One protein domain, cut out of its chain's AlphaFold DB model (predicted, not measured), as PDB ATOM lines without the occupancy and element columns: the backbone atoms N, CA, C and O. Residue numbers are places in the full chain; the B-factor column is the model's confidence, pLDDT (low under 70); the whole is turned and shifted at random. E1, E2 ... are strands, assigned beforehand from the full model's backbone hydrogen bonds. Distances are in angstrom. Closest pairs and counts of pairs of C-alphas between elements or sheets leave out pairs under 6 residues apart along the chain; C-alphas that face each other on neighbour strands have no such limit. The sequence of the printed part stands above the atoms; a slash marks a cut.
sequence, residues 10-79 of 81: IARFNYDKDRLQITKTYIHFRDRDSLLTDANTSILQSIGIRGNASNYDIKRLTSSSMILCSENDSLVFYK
ATOM      1  N   ILE A  10      26.291 -37.774 -14.213       88.94
ATOM      2  CA  ILE A  10      27.294 -36.717 -14.128       88.94
ATOM      3  C   ILE A  10      26.766 -35.665 -13.169       88.94
ATOM      4  O   ILE A  10      25.598 -35.287 -13.233       88.94
ATOM      5  N   ALA A  11      27.621 -35.157 -12.289       91.88
ATOM      6  CA  ALA A  11      27.237 -34.091 -11.385       91.88
ATOM      7  C   ALA A  11      28.328 -33.033 -11.233       91.88
ATOM      8  O   ALA A  11      29.517 -33.280 -11.440       91.88
ATOM      9  N   ARG A  12      27.909 -31.828 -10.852       94.81
ATOM     10  CA  ARG A  12      28.794 -30.783 -10.336       94.81
ATOM     11  C   ARG A  12      28.836 -30.888  -8.825       94.81
ATOM     12  O   ARG A  12      27.798 -31.085  -8.193       94.81
ATOM     13  N   PHE A  13      30.019 -30.692  -8.264       96.00
ATOM     14  CA  PHE A  13      30.212 -30.686  -6.827       96.00
ATOM     15  C   PHE A  13      31.037 -29.482  -6.382       96.00
ATOM     16  O   PHE A  13      31.888 -29.001  -7.127       96.00
ATOM     17  N   ASN A  14      30.785 -29.038  -5.156       96.88
ATOM     18  CA  ASN A  14      31.664 -28.153  -4.409       96.88
ATOM     19  C   ASN A  14      32.297 -28.960  -3.280       96.88
ATOM     20  O   ASN A  14      31.617 -29.728  -2.598       96.88
ATOM     21  N   TYR A  15      33.596 -28.778  -3.096       95.38
ATOM     22  CA  TYR A  15      34.354 -29.375  -2.011       95.38
ATOM     23  C   TYR A  15      34.897 -28.254  -1.128       95.38
ATOM     24  O   TYR A  15      35.595 -27.368  -1.623       95.38
ATOM     25  N   ASP A  16      34.557 -28.292   0.157       94.00
ATOM     26  CA  ASP A  16      35.044 -27.347   1.160       94.00
ATOM     27  C   ASP A  16      35.399 -28.095   2.447       94.00
ATOM     28  O   ASP A  16      34.516 -28.547   3.176       94.00
ATOM     29  N   LYS A  17      36.702 -28.229   2.715       92.69
ATOM     30  CA  LYS A  17      37.274 -28.908   3.891       92.69
ATOM     31  C   LYS A  17      36.703 -30.314   4.107       92.69
ATOM     32  O   LYS A  17      37.121 -31.256   3.442       92.69
ATOM     33  N   ASP A  18      35.740 -30.432   5.014       95.62
ATOM     34  CA  ASP A  18      35.116 -31.688   5.427       95.62
ATOM     35  C   ASP A  18      33.705 -31.832   4.848       95.62
ATOM     36  O   ASP A  18      32.901 -32.616   5.347       95.62
ATOM     37  N   ARG A  19      33.371 -31.059   3.808       96.19
ATOM     38  CA  ARG A  19      32.055 -31.059   3.170       96.19
ATOM     39  C   ARG A  19      32.141 -31.261   1.668       96.19
ATOM     40  O   ARG A  19      32.931 -30.621   0.971       96.19
ATOM     41  N   LEU A  20      31.258 -32.122   1.172       96.31
ATOM     42  CA  LEU A  20      30.999 -32.328  -0.244       96.31
ATOM     43  C   LEU A  20      29.547 -31.960  -0.536       96.31
ATOM     44  O   LEU A  20      28.626 -32.520   0.057       96.31
ATOM     45  N   GLN A  21      29.340 -31.045  -1.473       96.12
ATOM     46  CA  GLN A  21      28.010 -30.647  -1.919       96.12
ATOM     47  C   GLN A  21      27.840 -31.004  -3.386       96.12
ATOM     48  O   GLN A  21      28.523 -30.444  -4.239       96.12
ATOM     49  N   ILE A  22      26.912 -31.900  -3.694       94.75
ATOM     50  CA  ILE A  22      26.449 -32.154  -5.057       94.75
ATOM     51  C   ILE A  22      25.399 -31.097  -5.402       94.75
ATOM     52  O   ILE A  22      24.392 -30.988  -4.708       94.75
ATOM     53  N   THR A  23      25.631 -30.313  -6.458       93.62
ATOM     54  CA  THR A  23      24.826 -29.112  -6.767       93.62
ATOM     55  C   THR A  23      23.932 -29.262  -7.990       93.62
ATOM     56  O   THR A  23      22.780 -28.840  -7.966       93.62
ATOM     57  N   LYS A  24      24.454 -29.827  -9.080       91.25
ATOM     58  CA  LYS A  24      23.720 -30.025 -10.336       91.25
ATOM     59  C   LYS A  24      23.967 -31.430 -10.830       91.25
ATOM     60  O   LYS A  24      25.117 -31.752 -11.121       91.25
ATOM     61  N   THR A  25      22.909 -32.216 -10.969       92.00
ATOM     62  CA  THR A  25      22.999 -33.584 -11.483       92.00
ATOM     63  C   THR A  25      22.378 -33.679 -12.867       92.00
ATOM     64  O   THR A  25      21.332 -33.088 -13.132       92.00
ATOM     65  N   TYR A  26      23.038 -34.407 -13.755       89.31
ATOM     66  CA  TYR A  26      22.690 -34.555 -15.155       89.31
ATOM     67  C   TYR A  26      22.480 -36.033 -15.457       89.31
ATOM     68  O   TYR A  26      23.286 -36.881 -15.064       89.31
ATOM     69  N   ILE A  27      21.398 -36.323 -16.170       83.69
ATOM     70  CA  ILE A  27      21.144 -37.644 -16.739       83.69
ATOM     71  C   ILE A  27      21.505 -37.625 -18.212       83.69
ATOM     72  O   ILE A  27      21.154 -36.692 -18.941       83.69
ATOM     73  N   HIS A  28      22.204 -38.662 -18.648       78.88
ATOM     74  CA  HIS A  28      22.567 -38.801 -20.043       78.88
ATOM     75  C   HIS A  28      21.437 -39.497 -20.812       78.88
ATOM     76  O   HIS A  28      21.037 -40.618 -20.475       78.88
ATOM     77  N   PHE A  29      20.917 -38.823 -21.841       71.12
ATOM     78  CA  PHE A  29      19.855 -39.327 -22.707       71.12
ATOM     79  C   PHE A  29      20.243 -39.181 -24.180       71.12
ATOM     80  O   PHE A  29      20.270 -38.070 -24.717       71.12
ATOM     81  N   ARG A  30      20.443 -40.322 -24.852       73.12
ATOM     82  CA  ARG A  30      20.930 -40.419 -26.238       73.12
ATOM     83  C   ARG A  30      22.303 -39.777 -26.396       73.12
ATOM     84  O   ARG A  30      23.270 -40.368 -25.959       73.12
ATOM     85  N   ASP A  31      22.355 -38.575 -26.960       77.38
ATOM     86  CA  ASP A  31      23.595 -37.875 -27.299       77.38
ATOM     87  C   ASP A  31      23.703 -36.553 -26.518       77.38
ATOM     88  O   ASP A  31      24.426 -35.637 -26.911       77.38
ATOM     89  N   ARG A  32      22.910 -36.399 -25.445       79.50
ATOM     90  CA  ARG A  32      22.835 -35.159 -24.664       79.50
ATOM     91  C   ARG A  32      22.672 -35.392 -23.168       79.50
ATOM     92  O   ARG A  32      21.923 -36.263 -22.726       79.50
ATOM     93  N   ASP A  33      23.277 -34.494 -22.403       83.62
ATOM     94  CA  ASP A  33      23.102 -34.406 -20.959       83.62
ATOM     95  C   ASP A  33      21.922 -33.492 -20.634       83.62
ATOM     96  O   ASP A  33      21.848 -32.350 -21.093       83.62
ATOM     97  N   SER A  34      20.985 -33.989 -19.831       86.75
ATOM     98  CA  SER A  34      19.824 -33.225 -19.374       86.75
ATOM     99  C   SER A  34      19.942 -32.964 -17.880       86.75
ATOM    100  O   SER A  34      20.095 -33.893 -17.089       86.75
ATOM    101  N   LEU A  35      19.876 -31.690 -17.491       89.38
ATOM    102  CA  LEU A  35      19.877 -31.293 -16.086       89.38
ATOM    103  C   LEU A  35      18.612 -31.818 -15.396       89.38
ATOM    104  O   LEU A  35      17.502 -31.590 -15.880       89.38
ATOM    105  N   LEU A  36      18.773 -32.458 -14.239       89.50
ATOM    106  CA  LEU A  36      17.659 -32.825 -13.374       89.50
ATOM    107  C   LEU A  36      17.148 -31.599 -12.620       89.50
ATOM    108  O   LEU A  36      17.791 -31.094 -11.699       89.50
ATOM    109  N   THR A  37      15.973 -31.122 -13.013       88.88
ATOM    110  CA  THR A  37      15.325 -29.952 -12.406       88.88
ATOM    111  C   THR A  37      14.364 -30.312 -11.275       88.88
ATOM    112  O   THR A  37      14.113 -29.470 -10.418       88.88
ATOM    113  N   ASP A  38      13.858 -31.547 -11.238       89.06
ATOM    114  CA  ASP A  38      12.998 -32.027 -10.155       89.06
ATOM    115  C   ASP A  38      13.815 -32.296  -8.885       89.06
ATOM    116  O   ASP A  38      14.587 -33.254  -8.811       89.06
ATOM    117  N   ALA A  39      13.628 -31.445  -7.876       88.94
ATOM    118  CA  ALA A  39      14.327 -31.530  -6.600       88.94
ATOM    119  C   ALA A  39      13.937 -32.758  -5.766       88.94
ATOM    120  O   ALA A  39      14.732 -33.194  -4.937       88.94
ATOM    121  N   ASN A  40      12.756 -33.338  -5.995       90.06
ATOM    122  CA  ASN A  40      12.231 -34.451  -5.200       90.06
ATOM    123  C   ASN A  40      12.395 -35.808  -5.893       90.06
ATOM    124  O   ASN A  40      11.830 -36.810  -5.450       90.06
ATOM    125  N   THR A  41      13.165 -35.855  -6.980       89.25
ATOM    126  CA  THR A  41      13.358 -37.085  -7.738       89.25
ATOM    127  C   THR A  41      13.996 -38.190  -6.886       89.25
ATOM    128  O   THR A  41      14.916 -37.969  -6.098       89.25
ATOM    129  N   SER A  42      13.510 -39.419  -7.052       88.88
ATOM    130  CA  SER A  42      14.032 -40.603  -6.361       88.88
ATOM    131  C   SER A  42      15.005 -41.418  -7.213       88.88
ATOM    132  O   SER A  42      15.580 -42.389  -6.727       88.88
ATOM    133  N   ILE A  43      15.222 -41.029  -8.473       86.44
ATOM    134  CA  ILE A  43      15.963 -41.843  -9.446       86.44
ATOM    135  C   ILE A  43      17.437 -42.050  -9.071       86.44
ATOM    136  O   ILE A  43      18.037 -43.015  -9.521       86.44
ATOM    137  N   LEU A  44      18.009 -41.164  -8.248       87.94
ATOM    138  CA  LEU A  44      19.409 -41.216  -7.821       87.94
ATOM    139  C   LEU A  44      19.600 -41.832  -6.426       87.94
ATOM    140  O   LEU A  44      20.729 -41.934  -5.941       87.94
ATOM    141  N   GLN A  45      18.520 -42.260  -5.765       88.00
ATOM    142  CA  GLN A  45      18.607 -42.792  -4.401       88.00
ATOM    143  C   GLN A  45      19.485 -44.045  -4.330       88.00
ATOM    144  O   GLN A  45      20.186 -44.251  -3.344       88.00
ATOM    145  N   SER A  46      19.506 -44.844  -5.401       85.38
ATOM    146  CA  SER A  46      20.350 -46.038  -5.532       85.38
ATOM    147  C   SER A  46      21.852 -45.735  -5.463       85.38
ATOM    148  O   SER A  46      22.623 -46.592  -5.042       85.38
ATOM    149  N   ILE A  47      22.264 -44.521  -5.842       85.44
ATOM    150  CA  ILE A  47      23.655 -44.047  -5.789       85.44
ATOM    151  C   ILE A  47      23.902 -43.099  -4.605       85.44
ATOM    152  O   ILE A  47      24.934 -42.435  -4.541       85.44
ATOM    153  N   GLY A  48      22.961 -43.038  -3.660       86.56
ATOM    154  CA  GLY A  48      23.100 -42.281  -2.419       86.56
ATOM    155  C   GLY A  48      22.767 -40.794  -2.515       86.56
ATOM    156  O   GLY A  48      22.997 -40.082  -1.539       86.56
ATOM    157  N   ILE A  49      22.228 -40.314  -3.643       89.00
ATOM    158  CA  ILE A  49      21.770 -38.925  -3.818       89.00
ATOM    159  C   ILE A  49      20.245 -38.899  -3.677       89.00
ATOM    160  O   ILE A  49      19.524 -39.548  -4.436       89.00
ATOM    161  N   ARG A  50      19.729 -38.146  -2.703       89.19
ATOM    162  CA  ARG A  50      18.281 -37.992  -2.486       89.19
ATOM    163  C   ARG A  50      17.828 -36.670  -3.101       89.19
ATOM    164  O   ARG A  50      18.255 -35.619  -2.641       89.19
ATOM    165  N   GLY A  51      16.979 -36.725  -4.129       89.38
ATOM    166  CA  GLY A  51      16.619 -35.553  -4.927       89.38
ATOM    167  C   GLY A  51      17.574 -35.340  -6.102       89.38
ATOM    168  O   GLY A  51      18.089 -36.299  -6.676       89.38
ATOM    169  N   ASN A  52      17.824 -34.081  -6.467       90.00
ATOM    170  CA  ASN A  52      18.771 -33.704  -7.532       90.00
ATOM    171  C   ASN A  52      20.091 -33.088  -7.023       90.00
ATOM    172  O   ASN A  52      20.999 -32.832  -7.822       90.00
ATOM    173  N   ALA A  53      20.197 -32.870  -5.713       91.62
ATOM    174  CA  ALA A  53      21.339 -32.307  -5.004       91.62
ATOM    175  C   ALA A  53      21.477 -33.005  -3.644       91.62
ATOM    176  O   ALA A  53      20.507 -33.544  -3.114       91.62
ATOM    177  N   SER A  54      22.676 -33.032  -3.066       93.44
ATOM    178  CA  SER A  54      22.900 -33.660  -1.756       93.44
ATOM    179  C   SER A  54      24.127 -33.079  -1.069       93.44
ATOM    180  O   SER A  54      25.106 -32.719  -1.720       93.44
ATOM    181  N   ASN A  55      24.067 -33.005   0.258       94.88
ATOM    182  CA  ASN A  55      25.161 -32.536   1.098       94.88
ATOM    183  C   ASN A  55      25.696 -33.699   1.928       94.88
ATOM    184  O   ASN A  55      24.915 -34.459   2.505       94.88
ATOM    185  N   TYR A  56      27.017 -33.795   2.013       96.38
ATOM    186  CA  TYR A  56      27.700 -34.807   2.800       96.38
ATOM    187  C   TYR A  56      28.802 -34.181   3.644       96.38
ATOM    188  O   TYR A  56      29.562 -33.336   3.166       96.38
ATOM    189  N   ASP A  57      28.934 -34.675   4.866       97.62
ATOM    190  CA  ASP A  57      30.159 -34.553   5.640       97.62
ATOM    191  C   ASP A  57      31.128 -35.668   5.228       97.62
ATOM    192  O   ASP A  57      30.771 -36.850   5.177       97.62
ATOM    193  N   ILE A  58      32.381 -35.312   4.989       97.38
ATOM    194  CA  ILE A  58      33.455 -36.245   4.673       97.38
ATOM    195  C   ILE A  58      34.043 -36.731   5.994       97.38
ATOM    196  O   ILE A  58      34.788 -36.018   6.659       97.38
ATOM    197  N   LYS A  59      33.705 -37.958   6.398       97.56
ATOM    198  CA  LYS A  59      34.231 -38.551   7.642       97.56
ATOM    199  C   LYS A  59      35.588 -39.215   7.448       97.56
ATOM    200  O   LYS A  59      36.337 -39.378   8.408       97.56
ATOM    201  N   ARG A  60      35.907 -39.620   6.218       96.44
ATOM    202  CA  ARG A  60      37.208 -40.194   5.862       96.44
ATOM    203  C   ARG A  60      37.512 -39.930   4.399       96.44
ATOM    204  O   ARG A  60      36.670 -40.195   3.547       96.44
ATOM    205  N   LEU A  61      38.738 -39.503   4.120       95.88
ATOM    206  CA  LEU A  61      39.281 -39.412   2.771       95.88
ATOM    207  C   LEU A  61      40.750 -39.838   2.799       95.88
ATOM    208  O   LEU A  61      41.582 -39.188   3.426       95.88
ATOM    209  N   THR A  62      41.059 -40.963   2.162       95.94
ATOM    210  CA  THR A  62      42.425 -41.481   2.013       95.94
ATOM    211  C   THR A  62      42.736 -41.710   0.536       95.94
ATOM    212  O   THR A  62      41.893 -41.514  -0.337       95.94
ATOM    213  N   SER A  63      43.951 -42.174   0.235       95.75
ATOM    214  CA  SER A  63      44.339 -42.554  -1.127       95.75
ATOM    215  C   SER A  63      43.564 -43.758  -1.691       95.75
ATOM    216  O   SER A  63      43.606 -43.975  -2.902       95.75
ATOM    217  N   SER A  64      42.874 -44.535  -0.844       96.75
ATOM    218  CA  SER A  64      42.196 -45.784  -1.221       96.75
ATOM    219  C   SER A  64      40.726 -45.871  -0.808       96.75
ATOM    220  O   SER A  64      40.022 -46.751  -1.305       96.75
ATOM    221  N   SER A  65      40.238 -44.997   0.074       97.12
ATOM    222  CA  SER A  65      38.846 -45.028   0.518       97.12
ATOM    223  C   SER A  65      38.280 -43.654   0.853       97.12
ATOM    224  O   SER A  65      39.000 -42.720   1.207       97.12
ATOM    225  N   MET A  66      36.957 -43.554   0.760       96.94
ATOM    226  CA  MET A  66      36.198 -42.357   1.106       96.94
ATOM    227  C   MET A  66      34.916 -42.751   1.843       96.94
ATOM    228  O   MET A  66      34.242 -43.698   1.442       96.94
ATOM    229  N   ILE A  67      34.584 -42.031   2.915       97.44
ATOM    230  CA  ILE A  67      33.331 -42.190   3.661       97.44
ATOM    231  C   ILE A  67      32.619 -40.843   3.703       97.44
ATOM    232  O   ILE A  67      33.155 -39.873   4.248       97.44
ATOM    233  N   LEU A  68      31.413 -40.813   3.147       97.00
ATOM    234  CA  LEU A  68      30.526 -39.658   3.128       97.00
ATOM    235  C   LEU A  68      29.317 -39.936   4.016       97.00
ATOM    236  O   LEU A  68      28.710 -40.996   3.900       97.00
ATOM    237  N   CYS A  69      28.933 -38.989   4.864       96.50
ATOM    238  CA  CYS A  69      27.730 -39.087   5.686       96.50
ATOM    239  C   CYS A  69      26.775 -37.950   5.334       96.50
ATOM    240  O   CYS A  69      27.144 -36.781   5.405       96.50
ATOM    241  N   SER A  70      25.551 -38.305   4.969       92.62
ATOM    242  CA  SER A  70      24.421 -37.376   4.907       92.62
ATOM    243  C   SER A  70      23.584 -37.507   6.183       92.62
ATOM    244  O   SER A  70      23.907 -38.297   7.068       92.62
ATOM    245  N   GLU A  71      22.477 -36.772   6.268       88.44
ATOM    246  CA  GLU A  71      21.501 -36.932   7.355       88.44
ATOM    247  C   GLU A  71      20.852 -38.324   7.383       88.44
ATOM    248  O   GLU A  71      20.432 -38.783   8.440       88.44
ATOM    249  N   ASN A  72      20.769 -38.995   6.230       86.94
ATOM    250  CA  ASN A  72      20.008 -40.235   6.081       86.94
ATOM    251  C   ASN A  72      20.903 -41.471   6.000       86.94
ATOM    252  O   ASN A  72      20.569 -42.516   6.547       86.94
ATOM    253  N   ASP A  73      22.033 -41.358   5.301       88.81
ATOM    254  CA  ASP A  73      22.834 -42.509   4.894       88.81
ATOM    255  C   ASP A  73      24.336 -42.221   4.983       88.81
ATOM    256  O   ASP A  73      24.784 -41.074   4.856       88.81
ATOM    257  N   SER A  74      25.118 -43.293   5.130       93.94
ATOM    258  CA  SER A  74      26.574 -43.279   4.969       93.94
ATOM    259  C   SER A  74      26.977 -44.034   3.706       93.94
ATOM    260  O   SER A  74      26.588 -45.185   3.516       93.94
ATOM    261  N   LEU A  75      27.777 -43.395   2.858       95.00
ATOM    262  CA  LEU A  75      28.301 -43.962   1.622       95.00
ATOM    263  C   LEU A  75      29.777 -44.299   1.809       95.00
ATOM    264  O   LEU A  75      30.569 -43.448   2.220       95.00
ATOM    265  N   VAL A  76      30.140 -45.541   1.500       96.06
ATOM    266  CA  VAL A  76      31.506 -46.050   1.633       96.06
ATOM    267  C   VAL A  76      32.027 -46.410   0.254       96.06
ATOM    268  O   VAL A  76      31.479 -47.278  -0.421       96.06
ATOM    269  N   PHE A  77      33.106 -45.748  -0.144       95.50
ATOM    270  CA  PHE A  77      33.754 -45.945  -1.430       95.50
ATOM    271  C   PHE A  77      35.155 -46.507  -1.237       95.50
ATOM    272  O   PHE A  77      35.902 -46.081  -0.349       95.50
ATOM    273  N   TYR A  78      35.522 -47.413  -2.136       96.44
ATOM    274  CA  TYR A  78      36.878 -47.915  -2.297       96.44
ATOM    275  C   TYR A  78      37.359 -47.554  -3.695       96.44
ATOM    276  O   TYR A  78      36.604 -47.655  -4.665       96.44
ATOM    277  N   LYS A  79      38.607 -47.103  -3.797       94.69
ATOM    278  CA  LYS A  79      39.217 -46.792  -5.087       94.69
ATOM    279  C   LYS A  79      39.356 -48.087  -5.890       94.69
ATOM    280  O   LYS A  79      39.978 -49.031  -5.414       94.69
TER     281      LYS A  79
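This is residues 10 to 79 of the 81 residues of the protein "Lipoprotein" of Prevotella sp. CAG:5226 (UniProt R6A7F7). Two three-strand meanders, E1 E2 E3 and E4 E5 E6, join into one strongly twisted, branched sheet where the first residues of the long strand E2 pair with the first residues of E4. E3 extends the sheet at the far end of E2, E4 bends and takes E5 and E6 to the opposite end, and a long loop with no named element, residues 36 to 53, links E3 to E4. The printed part has 70 residues, with six named strands, E1 to E6 in chain order, and no named helix; the class is all strand, and the neighbour strands are antiparallel. It is only just compact, close to loose, with a radius of gyration of the C-alphas of 12.8 A, and spans 35 by 24 by 22 A.

E1, residues 10 to 16, begins at C-alpha 10 at (27.294, -36.717, -14.128) and is 19.5 A long from first to last C-alpha. E2, residues 19 to 29, is the longest strand at 29.8 A and ends at C-alpha 29 at (19.855, -39.327, -22.707). E3 is residues 32 to 35, 9.9 A. E4, residues 54 to 61, measures 17.9 A and bends by 59 degrees at residue 58. E5, residues 65 to 69, measures 13.6 A; E6, residues 74 to 78, measures 13.4 A and ends at C-alpha 78 at (36.878, -47.915, -2.297).

E2 has three neighbours. E1 lies on one side of it, beside residues 19 to 26; E3, beside residues 26 to 29, and E4, beside residues 19 to 22, lie on the other side. E1 and E2 form a hairpin at 170 degrees, with N 12 and O 24 at 2.8 A. E2 and E3 form a hairpin at 135 degrees, with N 27 and O 34 at 2.9 A. E2 and E4 are antiparallel at 120 degrees; C-alphas 21 and 55 face each other at 4.6 A, and N 22 and O 54 are 2.8 A apart, within hydrogen-bond range. E4 and E5 form a hairpin at 139 degrees, with N 57 and O 69 at 2.8 A. E5 and E6 form a hairpin at 169 degrees, with N 68 and O 75 at 2.9 A. E1, E3 and E6 are edge strands. E3 and E4 are apart, and E1 and E3 are only just apart, closest at 8.3 A.

The C-alphas of Asp 31 and Lys 59, the two farthest apart, are 36.5 A from each other. The printed part has no cut. The link from E3 to E4, 18 residues, is long; the other four links are tight. The mean pLDDT of the printed part is 91.2, and no printed residue is under 70.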